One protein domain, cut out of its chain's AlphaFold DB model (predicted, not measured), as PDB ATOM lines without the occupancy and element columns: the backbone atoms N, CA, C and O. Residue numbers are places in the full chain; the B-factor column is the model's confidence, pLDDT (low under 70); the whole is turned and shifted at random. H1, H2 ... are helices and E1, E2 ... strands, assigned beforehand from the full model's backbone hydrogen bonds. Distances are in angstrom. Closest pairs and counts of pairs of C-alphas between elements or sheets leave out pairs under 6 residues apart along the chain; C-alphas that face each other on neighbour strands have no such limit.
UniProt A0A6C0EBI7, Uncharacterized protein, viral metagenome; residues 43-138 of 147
ATOM      1  N   ASP A  43      36.860  16.834 -48.764       90.38
ATOM      2  CA  ASP A  43      36.314  16.994 -47.418       90.38
ATOM      3  C   ASP A  43      34.963  16.283 -47.272       90.38
ATOM      4  O   ASP A  43      34.693  15.645 -46.249       90.38
ATOM      5  N   ILE A  44      34.140  16.264 -48.329       86.50
ATOM      6  CA  ILE A  44      32.881  15.503 -48.357       86.50
ATOM      7  C   ILE A  44      33.162  14.000 -48.226       86.50
ATOM      8  O   ILE A  44      32.436  13.283 -47.526       86.50
ATOM      9  N   LEU A  45      34.219  13.497 -48.869       86.94
ATOM     10  CA  LEU A  45      34.627  12.096 -48.733       86.94
ATOM     11  C   LEU A  45      35.104  11.780 -47.315       86.94
ATOM     12  O   LEU A  45      34.695  10.763 -46.744       86.94
ATOM     13  N   LEU A  46      35.919  12.656 -46.727       91.12
ATOM     14  CA  LEU A  46      36.403  12.493 -45.360       91.12
ATOM     15  C   LEU A  46      35.235  12.439 -44.364       91.12
ATOM     16  O   LEU A  46      35.170  11.529 -43.533       91.12
ATOM     17  N   GLN A  47      34.258  13.338 -44.505       91.19
ATOM     18  CA  GLN A  47      33.044  13.343 -43.686       91.19
ATOM     19  C   GLN A  47      32.239  12.047 -43.835       91.19
ATOM     20  O   GLN A  47      31.780  11.478 -42.840       91.19
ATOM     21  N   LYS A  48      32.106  11.513 -45.056       88.00
ATOM     22  CA  LYS A  48      31.442  10.217 -45.290       88.00
ATOM     23  C   LYS A  48      32.155   9.071 -44.567       88.00
ATOM     24  O   LYS A  48      31.486   8.251 -43.936       88.00
ATOM     25  N   ILE A  49      33.489   9.025 -44.602       88.94
ATOM     26  CA  ILE A  49      34.286   8.000 -43.903       88.94
ATOM     27  C   ILE A  49      34.100   8.103 -42.383       88.94
ATOM     28  O   ILE A  49      33.863   7.088 -41.721       88.94
ATOM     29  N   ILE A  50      34.171   9.314 -41.824       92.44
ATOM     30  CA  ILE A  50      33.984   9.554 -40.385       92.44
ATOM     31  C   ILE A  50      32.581   9.116 -39.949       92.44
ATOM     32  O   ILE A  50      32.438   8.337 -39.002       92.44
ATOM     33  N   ASN A  51      31.548   9.543 -40.677       91.25
ATOM     34  CA  ASN A  51      30.162   9.192 -40.383       91.25
ATOM     35  C   ASN A  51      29.919   7.681 -40.468       91.25
ATOM     36  O   ASN A  51      29.223   7.117 -39.623       91.25
ATOM     37  N   LYS A  52      30.538   6.999 -41.435       90.38
ATOM     38  CA  LYS A  52      30.467   5.539 -41.561       90.38
ATOM     39  C   LYS A  52      31.055   4.832 -40.339       90.38
ATOM     40  O   LYS A  52      30.394   3.975 -39.755       90.38
ATOM     41  N   ARG A  53      32.256   5.229 -39.902       91.75
ATOM     42  CA  ARG A  53      32.898   4.675 -38.693       91.75
ATOM     43  C   ARG A  53      32.047   4.907 -37.443       91.75
ATOM     44  O   ARG A  53      31.915   4.004 -36.618       91.75
ATOM     45  N   LYS A  54      31.444   6.094 -37.320       94.12
ATOM     46  CA  LYS A  54      30.539   6.430 -36.213       94.12
ATOM     47  C   LYS A  54      29.328   5.494 -36.176       94.12
ATOM     48  O   LYS A  54      29.083   4.883 -35.141       94.12
ATOM     49  N   LYS A  55      28.644   5.304 -37.307       92.50
ATOM     50  CA  LYS A  55      27.483   4.405 -37.404       92.50
ATOM     51  C   LYS A  55      27.833   2.945 -37.081       92.50
ATOM     52  O   LYS A  55      27.095   2.286 -36.357       92.50
ATOM     53  N   ILE A  56      28.982   2.441 -37.547       92.88
ATOM     54  CA  ILE A  56      29.448   1.079 -37.207       92.88
ATOM     55  C   ILE A  56      29.626   0.936 -35.691       92.88
ATOM     56  O   ILE A  56      29.162  -0.032 -35.086       92.88
ATOM     57  N   ARG A  57      30.252   1.930 -35.050       94.38
ATOM     58  CA  ARG A  57      30.418   1.942 -33.594       94.38
ATOM     59  C   ARG A  57      29.073   1.970 -32.867       94.38
ATOM     60  O   ARG A  57      28.909   1.257 -31.878       94.38
ATOM     61  N   GLU A  58      28.118   2.764 -33.342       95.06
ATOM     62  CA  GLU A  58      26.761   2.817 -32.786       95.06
ATOM     63  C   GLU A  58      26.060   1.455 -32.884       95.06
ATOM     64  O   GLU A  58      25.443   1.021 -31.911       95.06
ATOM     65  N   LEU A  59      26.226   0.728 -33.993       94.44
ATOM     66  CA  LEU A  59      25.706  -0.635 -34.135       94.44
ATOM     67  C   LEU A  59      26.340  -1.617 -33.145       94.44
ATOM     68  O   LEU A  59      25.620  -2.395 -32.517       94.44
ATOM     69  N   HIS A  60      27.660  -1.567 -32.947       95.56
ATOM     70  CA  HIS A  60      28.333  -2.395 -31.938       95.56
ATOM     71  C   HIS A  60      27.760  -2.156 -30.535       95.56
ATOM     72  O   HIS A  60      27.453  -3.105 -29.810       95.56
ATOM     73  N   VAL A  61      27.557  -0.888 -30.164       97.19
ATOM     74  CA  VAL A  61      26.946  -0.510 -28.881       97.19
ATOM     75  C   VAL A  61      25.488  -0.971 -28.804       97.19
ATOM     76  O   VAL A  61      25.079  -1.541 -27.795       97.19
ATOM     77  N   LYS A  62      24.707  -0.789 -29.875       96.25
ATOM     78  CA  LYS A  62      23.308  -1.231 -29.966       96.25
ATOM     79  C   LYS A  62      23.187  -2.729 -29.696       96.25
ATOM     80  O   LYS A  62      22.408  -3.124 -28.831       96.25
ATOM     81  N   TYR A  63      23.970  -3.565 -30.379       97.19
ATOM     82  CA  TYR A  63      23.903  -5.016 -30.184       97.19
ATOM     83  C   TYR A  63      24.470  -5.480 -28.846       97.19
ATOM     84  O   TYR A  63      23.935  -6.429 -28.276       97.19
ATOM     85  N   PHE A  64      25.478  -4.793 -28.307       98.25
ATOM     86  CA  PHE A  64      25.925  -5.024 -26.935       98.25
ATOM     87  C   PHE A  64      24.789  -4.790 -25.932       98.25
ATOM     88  O   PHE A  64      24.483  -5.680 -25.143       98.25
ATOM     89  N   ASN A  65      24.082  -3.663 -26.030       98.25
ATOM     90  CA  ASN A  65      22.954  -3.360 -25.148       98.25
ATOM     91  C   ASN A  65      21.809  -4.377 -25.294       98.25
ATOM     92  O   ASN A  65      21.194  -4.762 -24.303       98.25
ATOM     93  N   ILE A  66      21.526  -4.843 -26.517       98.06
ATOM     94  CA  ILE A  66      20.537  -5.909 -26.748       98.06
ATOM     95  C   ILE A  66      20.987  -7.216 -26.079       98.06
ATOM     96  O   ILE A  66      20.157  -7.923 -25.509       98.06
ATOM     97  N   CYS A  67      22.281  -7.541 -26.130       98.19
ATOM     98  CA  CYS A  67      22.828  -8.704 -25.438       98.19
ATOM     99  C   CYS A  67      22.642  -8.589 -23.920       98.19
ATOM    100  O   CYS A  67      22.137  -9.529 -23.315       98.19
ATOM    101  N   CYS A  68      22.957  -7.438 -23.318       98.25
ATOM    102  CA  CYS A  68      22.755  -7.207 -21.883       98.25
ATOM    103  C   CYS A  68      21.286  -7.370 -21.473       98.25
ATOM    104  O   CYS A  68      20.995  -8.118 -20.548       98.25
ATOM    105  N   LYS A  69      20.346  -6.781 -22.222       98.38
ATOM    106  CA  LYS A  69      18.905  -6.943 -21.951       98.38
ATOM    107  C   LYS A  69      18.448  -8.400 -22.001       98.38
ATOM    108  O   LYS A  69      17.569  -8.806 -21.246       98.38
ATOM    109  N   LYS A  70      19.027  -9.202 -22.903       97.88
ATOM    110  CA  LYS A  70      18.745 -10.642 -22.970       97.88
ATOM    111  C   LYS A  70      19.286 -11.397 -21.760       97.88
ATOM    112  O   LYS A  70      18.610 -12.313 -21.311       97.88
ATOM    113  N   ILE A  71      20.456 -11.012 -21.250       98.06
ATOM    114  CA  ILE A  71      21.008 -11.563 -20.006       98.06
ATOM    115  C   ILE A  71      20.060 -11.242 -18.847       98.06
ATOM    116  O   ILE A  71      19.605 -12.160 -18.186       98.06
ATOM    117  N   GLU A  72      19.671  -9.976 -18.676       97.75
ATOM    118  CA  GLU A  72      18.733  -9.546 -17.623       97.75
ATOM    119  C   GLU A  72      17.391 -10.291 -17.693       97.75
ATOM    120  O   GLU A  72      16.860 -10.747 -16.684       97.75
ATOM    121  N   SER A  73      16.848 -10.467 -18.903       97.88
ATOM    122  CA  SER A  73      15.590 -11.198 -19.093       97.88
ATOM    123  C   SER A  73      15.732 -12.684 -18.748       97.88
ATOM    124  O   SER A  73      14.827 -13.264 -18.160       97.88
ATOM    125  N   ALA A  74      16.858 -13.308 -19.100       97.69
ATOM    126  CA  ALA A  74      17.133 -14.708 -18.787       97.69
ATOM    127  C   ALA A  74      17.383 -14.918 -17.283       97.69
ATOM    128  O   ALA A  74      16.886 -15.879 -16.699       97.69
ATOM    129  N   ASP A  75      18.073 -13.978 -16.642       97.62
ATOM    130  CA  ASP A  75      18.304 -13.972 -15.199       97.62
ATOM    131  C   ASP A  75      16.984 -13.870 -14.417       97.62
ATOM    132  O   ASP A  75      16.750 -14.640 -13.489       97.62
ATOM    133  N   SER A  76      16.043 -13.032 -14.877       97.62
ATOM    134  CA  SER A  76      14.716 -12.905 -14.251       97.62
ATOM    135  C   SER A  76      13.878 -14.193 -14.253       97.62
ATOM    136  O   SER A  76      12.923 -14.301 -13.485       97.62
ATOM    137  N   VAL A  77      14.231 -15.173 -15.092       97.38
ATOM    138  CA  VAL A  77      13.586 -16.497 -15.148       97.38
ATOM    139  C   VAL A  77      14.479 -17.613 -14.590       97.38
ATOM    140  O   VAL A  77      14.166 -18.791 -14.759       97.38
ATOM    141  N   GLY A  78      15.581 -17.263 -13.919       96.31
ATOM    142  CA  GLY A  78      16.485 -18.202 -13.252       96.31
ATOM    143  C   GLY A  78      17.453 -18.941 -14.179       96.31
ATOM    144  O   GLY A  78      18.030 -19.950 -13.774       96.31
ATOM    145  N   MET A  79      17.635 -18.480 -15.420       97.38
ATOM    146  CA  MET A  79      18.674 -19.008 -16.309       97.38
ATOM    147  C   MET A  79      20.023 -18.351 -16.013       97.38
ATOM    148  O   MET A  79      20.084 -17.218 -15.548       97.38
ATOM    149  N   THR A  80      21.109 -19.054 -16.330       97.06
ATOM    150  CA  THR A  80      22.487 -18.571 -16.111       97.06
ATOM    151  C   THR A  80      23.304 -18.441 -17.389       97.06
ATOM    152  O   THR A  80      24.489 -18.099 -17.353       97.06
ATOM    153  N   ASP A  81      22.691 -18.770 -18.520       97.50
ATOM    154  CA  ASP A  81      23.344 -18.892 -19.808       97.50
ATOM    155  C   ASP A  81      22.388 -18.544 -20.948       97.50
ATOM    156  O   ASP A  81      21.176 -18.742 -20.867       97.50
ATOM    157  N   ILE A  82      22.951 -17.983 -22.021       98.31
ATOM    158  CA  ILE A  82      22.215 -17.653 -23.241       98.31
ATOM    159  C   ILE A  82      23.044 -17.925 -24.494       98.31
ATOM    160  O   ILE A  82      24.269 -17.780 -24.526       98.31
ATOM    161  N   ILE A  83      22.333 -18.205 -25.585       98.25
ATOM    162  CA  ILE A  83      22.866 -18.118 -26.943       98.25
ATOM    163  C   ILE A  83      22.415 -16.786 -27.548       98.25
ATOM    164  O   ILE A  83      21.259 -16.599 -27.940       98.25
ATOM    165  N   PHE A  84      23.345 -15.842 -27.650       98.00
ATOM    166  CA  PHE A  84      23.126 -14.574 -28.328       98.00
ATOM    167  C   PHE A  84      23.448 -14.695 -29.820       98.00
ATOM    168  O   PHE A  84      24.503 -15.196 -30.210       98.00
ATOM    169  N   LYS A  85      22.548 -14.208 -30.678       97.38
ATOM    170  CA  LYS A  85      22.696 -14.268 -32.135       97.38
ATOM    171  C   LYS A  85      22.373 -12.924 -32.774       97.38
ATOM    172  O   LYS A  85      21.309 -12.360 -32.515       97.38
ATOM    173  N   LEU A  86      23.278 -12.450 -33.627       95.06
ATOM    174  CA  LEU A  86      23.068 -11.268 -34.463       95.06
ATOM    175  C   LEU A  86      22.079 -11.570 -35.606       95.06
ATOM    176  O   LEU A  86      22.006 -12.716 -36.071       95.06
ATOM    177  N   PRO A  87      21.317 -10.565 -36.079       92.50
ATOM    178  CA  PRO A  87      20.414 -10.729 -37.214       92.50
ATOM    179  C   PRO A  87      21.170 -11.113 -38.492       92.50
ATOM    180  O   PRO A  87      22.384 -10.946 -38.602       92.50
ATOM    181  N   LYS A  88      20.445 -11.672 -39.469       85.25
ATOM    182  CA  LYS A  88      21.068 -12.167 -40.704       85.25
ATOM    183  C   LYS A  88      21.537 -11.051 -41.634       85.25
ATOM    184  O   LYS A  88      22.528 -11.259 -42.325       85.25
ATOM    185  N   MET A  89      20.824  -9.931 -41.646       79.38
ATOM    186  CA  MET A  89      21.088  -8.770 -42.486       79.38
ATOM    187  C   MET A  89      20.970  -7.506 -41.642       79.38
ATOM    188  O   MET A  89      20.129  -7.431 -40.744       79.38
ATOM    189  N   ILE A  90      21.843  -6.545 -41.928       78.75
ATOM    190  CA  ILE A  90      21.812  -5.192 -41.384       78.75
ATOM    191  C   ILE A  90      21.897  -4.279 -42.601       78.75
ATOM    192  O   ILE A  90      22.964  -4.111 -43.179       78.75
ATOM    193  N   GLU A  91      20.754  -3.750 -43.026       71.00
ATOM    194  CA  GLU A  91      20.640  -2.948 -44.255       71.00
ATOM    195  C   GLU A  91      21.298  -1.566 -44.121       71.00
ATOM    196  O   GLU A  91      21.557  -0.887 -45.108       71.00
ATOM    197  N   GLU A  92      21.599  -1.146 -42.891       69.38
ATOM    198  CA  GLU A  92      22.046   0.211 -42.591       69.38
ATOM    199  C   GLU A  92      23.495   0.491 -43.049       69.38
ATOM    200  O   GLU A  92      23.836   1.653 -43.287       69.38
ATOM    201  N   ILE A  93      24.368  -0.531 -43.151       74.81
ATOM    202  CA  ILE A  93      25.804  -0.356 -43.457       74.81
ATOM    203  C   ILE A  93      26.401  -1.583 -44.172       74.81
ATOM    204  O   ILE A  93      26.555  -2.641 -43.566       74.81
ATOM    205  N   ASN A  94      26.860  -1.406 -45.416       75.06
ATOM    206  CA  ASN A  94      27.474  -2.478 -46.224       75.06
ATOM    207  C   ASN A  94      28.796  -3.041 -45.664       75.06
ATOM    208  O   ASN A  94      29.128  -4.191 -45.926       75.06
ATOM    209  N   ASP A  95      29.543  -2.255 -44.888       81.12
ATOM    210  CA  ASP A  95      30.856  -2.646 -44.341       81.12
ATOM    211  C   ASP A  95      30.767  -3.182 -42.908       81.12
ATOM    212  O   ASP A  95      31.770  -3.260 -42.202       81.12
ATOM    213  N   PHE A  96      29.565  -3.482 -42.420       88.62
ATOM    214  CA  PHE A  96      29.429  -4.025 -41.078       88.62
ATOM    215  C   PHE A  96      29.939  -5.470 -41.026       88.62
ATOM    216  O   PHE A  96      29.319  -6.372 -41.595       88.62
ATOM    217  N   ASP A  97      31.035  -5.707 -40.301       92.50
ATOM    218  CA  ASP A  97      31.498  -7.063 -40.016       92.50
ATOM    219  C   ASP A  97      30.836  -7.607 -38.745       92.50
ATOM    220  O   ASP A  97      31.032  -7.134 -37.622       92.50
ATOM    221  N   PHE A  98      30.054  -8.668 -38.925       94.31
ATOM    222  CA  PHE A  98      29.438  -9.387 -37.821       94.31
ATOM    223  C   PHE A  98      30.463  -9.969 -36.845       94.31
ATOM    224  O   PHE A  98      30.193 -10.003 -35.642       94.31
ATOM    225  N   LYS A  99      31.616 -10.426 -37.350       95.44
ATOM    226  CA  LYS A  99      32.663 -11.020 -36.518       95.44
ATOM    227  C   LYS A  99      33.209  -9.978 -35.543       95.44
ATOM    228  O   LYS A  99      33.207 -10.240 -34.340       95.44
ATOM    229  N   ASP A 100      33.554  -8.794 -36.040       95.69
ATOM    230  CA  ASP A 100      34.026  -7.670 -35.224       95.69
ATOM    231  C   ASP A 100      33.002  -7.273 -34.158       95.69
ATOM    232  O   ASP A 100      33.355  -7.032 -33.001       95.69
ATOM    233  N   CYS A 101      31.711  -7.270 -34.501       96.69
ATOM    234  CA  CYS A 101      30.659  -6.992 -33.530       96.69
ATOM    235  C   CYS A 101      30.576  -8.065 -32.433       96.69
ATOM    236  O   CYS A 101      30.421  -7.729 -31.257       96.69
ATOM    237  N   ILE A 102      30.660  -9.351 -32.784       97.81
ATOM    238  CA  ILE A 102      30.660 -10.442 -31.798       97.81
ATOM    239  C   ILE A 102      31.888 -10.357 -30.889       97.81
ATOM    240  O   ILE A 102      31.758 -10.514 -29.672       97.81
ATOM    241  N   GLU A 103      33.062 -10.063 -31.443       98.06
ATOM    242  CA  GLU A 103      34.288  -9.864 -30.670       98.06
ATOM    243  C   GLU A 103      34.183  -8.653 -29.739       98.06
ATOM    244  O   GLU A 103      34.543  -8.747 -28.563       98.06
ATOM    245  N   TYR A 104      33.614  -7.544 -30.221       98.12
ATOM    246  CA  TYR A 104      33.335  -6.361 -29.413       98.12
ATOM    247  C   TYR A 104      32.437  -6.695 -28.215       98.12
ATOM    248  O   TYR A 104      32.759  -6.330 -27.080       98.12
ATOM    249  N   ILE A 105      31.330  -7.407 -28.442       98.25
ATOM    250  CA  ILE A 105      30.400  -7.809 -27.378       98.25
ATOM    251  C   ILE A 105      31.116  -8.733 -26.388       98.25
ATOM    252  O   ILE A 105      31.128  -8.462 -25.189       98.25
ATOM    253  N   SER A 106      31.777  -9.774 -26.896       98.31
ATOM    254  CA  SER A 106      32.521 -10.753 -26.101       98.31
ATOM    255  C   SER A 106      33.563 -10.091 -25.194       98.31
ATOM    256  O   SER A 106      33.604 -10.357 -23.993       98.31
ATOM    257  N   LYS A 107      34.358  -9.159 -25.734       98.38
ATOM    258  CA  LYS A 107      35.371  -8.415 -24.975       98.38
ATOM    259  C   LYS A 107      34.752  -7.577 -23.858       98.38
ATOM    260  O   LYS A 107      35.297  -7.538 -22.756       98.38
ATOM    261  N   ASN A 108      33.632  -6.902 -24.118       98.12
ATOM    262  CA  ASN A 108      32.971  -6.080 -23.103       98.12
ATOM    263  C   ASN A 108      32.319  -6.921 -21.997       98.12
ATOM    264  O   ASN A 108      32.434  -6.552 -20.833       98.12
ATOM    265  N   LEU A 109      31.724  -8.070 -22.325       97.62
ATOM    266  CA  LEU A 109      31.170  -8.991 -21.325       97.62
ATOM    267  C   LEU A 109      32.275  -9.626 -20.462       97.62
ATOM    268  O   LEU A 109      32.175  -9.625 -19.238       97.62
ATOM    269  N   LYS A 110      33.391 -10.055 -21.067       96.81
ATOM    270  CA  LYS A 110      34.556 -10.570 -20.322       96.81
ATOM    271  C   LYS A 110      35.136  -9.550 -19.341       96.81
ATOM    272  O   LYS A 110      35.517  -9.908 -18.229       96.81
ATOM    273  N   ARG A 111      35.159  -8.259 -19.705       96.12
ATOM    274  CA  ARG A 111      35.551  -7.176 -18.776       96.12
ATOM    275  C   ARG A 111      34.643  -7.096 -17.548       96.12
ATOM    276  O   ARG A 111      35.101  -6.667 -16.497       96.12
ATOM    277  N   GLN A 112      33.393  -7.527 -17.674       94.88
ATOM    278  CA  GLN A 112      32.426  -7.612 -16.580       94.88
ATOM    279  C   GLN A 112      32.456  -8.962 -15.846       94.88
ATOM    280  O   GLN A 112      31.584  -9.211 -15.018       94.88
ATOM    281  N   LYS A 113      33.473  -9.800 -16.100       95.88
ATOM    282  CA  LYS A 113      33.659 -11.123 -15.477       95.88
ATOM    283  C   LYS A 113      32.607 -12.165 -15.878       95.88
ATOM    284  O   LYS A 113      32.385 -13.132 -15.155       95.88
ATOM    285  N   LEU A 114      31.996 -11.973 -17.045       96.75
ATOM    286  CA  LEU A 114      31.113 -12.947 -17.676       96.75
ATOM    287  C   LEU A 114      31.917 -13.874 -18.585       96.75
ATOM    288  O   LEU A 114      32.811 -13.421 -19.311       96.75
ATOM    289  N   ASP A 115      31.555 -15.150 -18.589       97.31
ATOM    290  CA  ASP A 115      32.161 -16.139 -19.464       97.31
ATOM    291  C   ASP A 115      31.517 -16.069 -20.841       97.31
ATOM    292  O   ASP A 115      30.294 -16.017 -20.985       97.31
ATOM    293  N   THR A 116      32.343 -16.061 -21.884       97.94
ATOM    294  CA  THR A 116      31.851 -16.010 -23.259       97.94
ATOM    295  C   THR A 116      32.623 -16.945 -24.177       97.94
ATOM    296  O   THR A 116      33.846 -17.086 -24.078       97.94
ATOM    297  N   TYR A 117      31.903 -17.543 -25.126       98.12
ATOM    298  CA  TYR A 117      32.462 -18.408 -26.158       98.12
ATOM    299  C   TYR A 117      31.869 -18.064 -27.528       98.12
ATOM    300  O   TYR A 117      30.653 -18.083 -27.729       98.12
ATOM    301  N   ILE A 118      32.731 -17.710 -28.482       98.00
ATOM    302  CA  ILE A 118      32.316 -17.362 -29.844       98.00
ATOM    303  C   ILE A 118      32.070 -18.662 -30.607       98.00
ATOM    304  O   ILE A 118      33.010 -19.379 -30.928       98.00
ATOM    305  N   ILE A 119      30.806 -18.949 -30.917       97.69
ATOM    306  CA  ILE A 119      30.416 -20.161 -31.650       97.69
ATOM    307  C   ILE A 119      30.684 -19.982 -33.148       97.69
ATOM    308  O   ILE A 119      31.170 -20.882 -33.824       97.69
ATOM    309  N   ASN A 120      30.326 -18.819 -33.695       95.94
ATOM    310  CA  ASN A 120      30.578 -18.461 -35.089       95.94
ATOM    311  C   ASN A 120      30.578 -16.932 -35.247       95.94
ATOM    312  O   ASN A 120      30.344 -16.200 -34.287       95.94
ATOM    313  N   LYS A 121      30.756 -16.441 -36.480       96.06
ATOM    314  CA  LYS A 121      30.812 -15.000 -36.806       96.06
ATOM    315  C   LYS A 121      29.601 -14.174 -36.339       96.06
ATOM    316  O   LYS A 121      29.671 -12.958 -36.349       96.06
ATOM    317  N   ARG A 122      28.473 -14.799 -35.989       95.81
ATOM    318  CA  ARG A 122      27.221 -14.133 -35.582       95.81
ATOM    319  C   ARG A 122      26.643 -14.655 -34.276       95.81
ATOM    320  O   ARG A 122      25.537 -14.255 -33.918       95.81
ATOM    321  N   THR A 123      27.286 -15.611 -33.617       97.75
ATOM    322  CA  THR A 123      26.701 -16.317 -32.474       97.75
ATOM    323  C   THR A 123      27.701 -16.382 -31.334       97.75
ATOM    324  O   THR A 123      28.842 -16.806 -31.520       97.75
ATOM    325  N   LEU A 124      27.238 -15.974 -30.161       98.44
ATOM    326  CA  LEU A 124      27.998 -15.887 -28.928       98.44
ATOM    327  C   LEU A 124      27.246 -16.650 -27.841       98.44
ATOM    328  O   LEU A 124      26.086 -16.356 -27.568       98.44
ATOM    329  N   PHE A 125      27.910 -17.616 -27.225       98.50
ATOM    330  CA  PHE A 125      27.478 -18.175 -25.953       98.50
ATOM    331  C   PHE A 125      27.955 -17.262 -24.824       98.50
ATOM    332  O   PHE A 125      29.098 -16.792 -24.851       98.50
ATOM    333  N   VAL A 126      27.082 -17.014 -23.853       98.44
ATOM    334  CA  VAL A 126      27.366 -16.206 -22.664       98.44
ATOM    335  C   VAL A 126      26.879 -16.966 -21.439       98.44
ATOM    336  O   VAL A 126      25.767 -17.486 -21.462       98.44
ATOM    337  N   SER A 127      27.687 -16.999 -20.382       98.06
ATOM    338  CA  SER A 127      27.340 -17.584 -19.089       98.06
ATOM    339  C   SER A 127      27.782 -16.673 -17.946       98.06
ATOM    340  O   SER A 127      28.852 -16.062 -17.991       98.06
ATOM    341  N   TRP A 128      26.950 -16.590 -16.911       97.06
ATOM    342  CA  TRP A 128      27.261 -15.939 -15.633       97.06
ATOM    343  C   TRP A 128      27.169 -16.894 -14.449       97.06
ATOM    344  O   TRP A 128      27.221 -16.458 -13.301       97.06
ATOM    345  N   LYS A 129      27.109 -18.203 -14.712       95.94
ATOM    346  CA  LYS A 129      27.023 -19.245 -13.683       95.94
ATOM    347  C   LYS A 129      28.112 -19.138 -12.606       95.94
ATOM    348  O   LYS A 129      27.858 -19.461 -11.454       95.94
ATOM    349  N   TYR A 130      29.309 -18.680 -12.976       93.88
ATOM    350  CA  TYR A 130      30.466 -18.560 -12.081       93.88
ATOM    351  C   TYR A 130      30.864 -17.102 -11.806       93.88
ATOM    352  O   TYR A 130      32.015 -16.821 -11.481       93.88
ATOM    353  N   ILE A 131      29.929 -16.149 -11.930       93.31
ATOM    354  CA  ILE A 131      30.240 -14.714 -11.802       93.31
ATOM    355  C   ILE A 131      30.821 -14.340 -10.431       93.31
ATOM    356  O   ILE A 131      31.686 -13.467 -10.355       93.31
ATOM    357  N   GLU A 132      30.390 -15.007  -9.358       90.88
ATOM    358  CA  GLU A 132      30.930 -14.803  -8.010       90.88
ATOM    359  C   GLU A 132      32.401 -15.219  -7.943       90.88
ATOM    360  O   GLU A 132      33.255 -14.412  -7.575       90.88
ATOM    361  N   LEU A 133      32.720 -16.433  -8.403       91.69
ATOM    362  CA  LEU A 133      34.094 -16.931  -8.482       91.69
ATOM    363  C   LEU A 133      34.966 -16.001  -9.343       91.69
ATOM    364  O   LEU A 133      36.051 -15.602  -8.927       91.69
ATOM    365  N   ASN A 134      34.460 -15.564 -10.498       90.00
ATOM    366  CA  ASN A 134      35.194 -14.696 -11.420       90.00
ATOM    367  C   ASN A 134      35.454 -13.283 -10.855       90.00
ATOM    368  O   ASN A 134      36.380 -12.594 -11.307       90.00
ATOM    369  N   LYS A 135      34.633 -12.817  -9.901       90.94
ATOM    370  CA  LYS A 135      34.793 -11.513  -9.233       90.94
ATOM    371  C   LYS A 135      35.628 -11.586  -7.958       90.94
ATOM    372  O   LYS A 135      36.388 -10.649  -7.707       90.94
ATOM    373  N   TYR A 136      35.480 -12.643  -7.165       88.00
ATOM    374  CA  TYR A 136      36.039 -12.723  -5.813       88.00
ATOM    375  C   TYR A 136      37.196 -13.715  -5.673       88.00
ATOM    376  O   TYR A 136      38.053 -13.492  -4.828       88.00
ATOM    377  N   GLY A 137      37.303 -14.722  -6.541       68.00
ATOM    378  CA  GLY A 137      38.340 -15.762  -6.470       68.00
ATOM    379  C   GLY A 137      39.781 -15.280  -6.688       68.00
ATOM    380  O   GLY A 137      40.705 -16.055  -6.507       68.00
ATOM    381  N   ASN A 138      39.994 -14.006  -7.033       60.06
ATOM    382  CA  ASN A 138      41.327 -13.403  -7.161       60.06
ATOM    383  C   ASN A 138      41.791 -12.648  -5.897       60.06
ATOM    384  O   ASN A 138      42.798 -11.944  -5.963       60.06
TER     385      ASN A 138
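AT A GLANCE: This is residues 43 to 138 of the 147 residues of an uncharacterized protein of viral metagenome (UniProt A0A6C0EBI7). A small antiparallel sheet, ordered E1, E3, E2, has H1 and H2 over one face, two layers, and its other face bare; long H1 runs well past it, residues 43 to 51 sticking out. The printed part has 96 residues, with named elements H1, E1, H2, E2, E3, H3 in order, of mixed class. It is loose, radius of gyration of the C-alphas 15.6 A, spanning 52 by 29 by 22 A.

IN THESE COORDINATES: Find C-alpha 43 at (36.314, 16.994, -47.418); from there H1 runs 48.2 A to residue 75. Next come E1, 81 to 85; H2, 98 to 111, 20.1 A; E2, 115 to 120; E3, 123 to 127; and H3, 131 to 136, ending at (36.039, -12.723, -5.813).

HOW THE PARTS SIT: Look at N 84 and O 124, 2.8 A, between E1 and E3, and N 125 and O 117, 2.8 A, in hairpin E2 and E3. E1, H2, E2 form a split strand-helix-strand unit, E3 between the strands, its crossover right-handed. H1, with residues 60 to 67 alone, touches H2, closest C-alphas Phe 64 and Ile 105, 5.3 A. H3 is not on the sheet. In H1, H2 and H3 every O i to N i+4 pair is within hydrogen-bond range.

THE WHOLE: The printed part has no cut; the link E1 to H2 is long. Residues 92, 137 and 138 have pLDDT under 70.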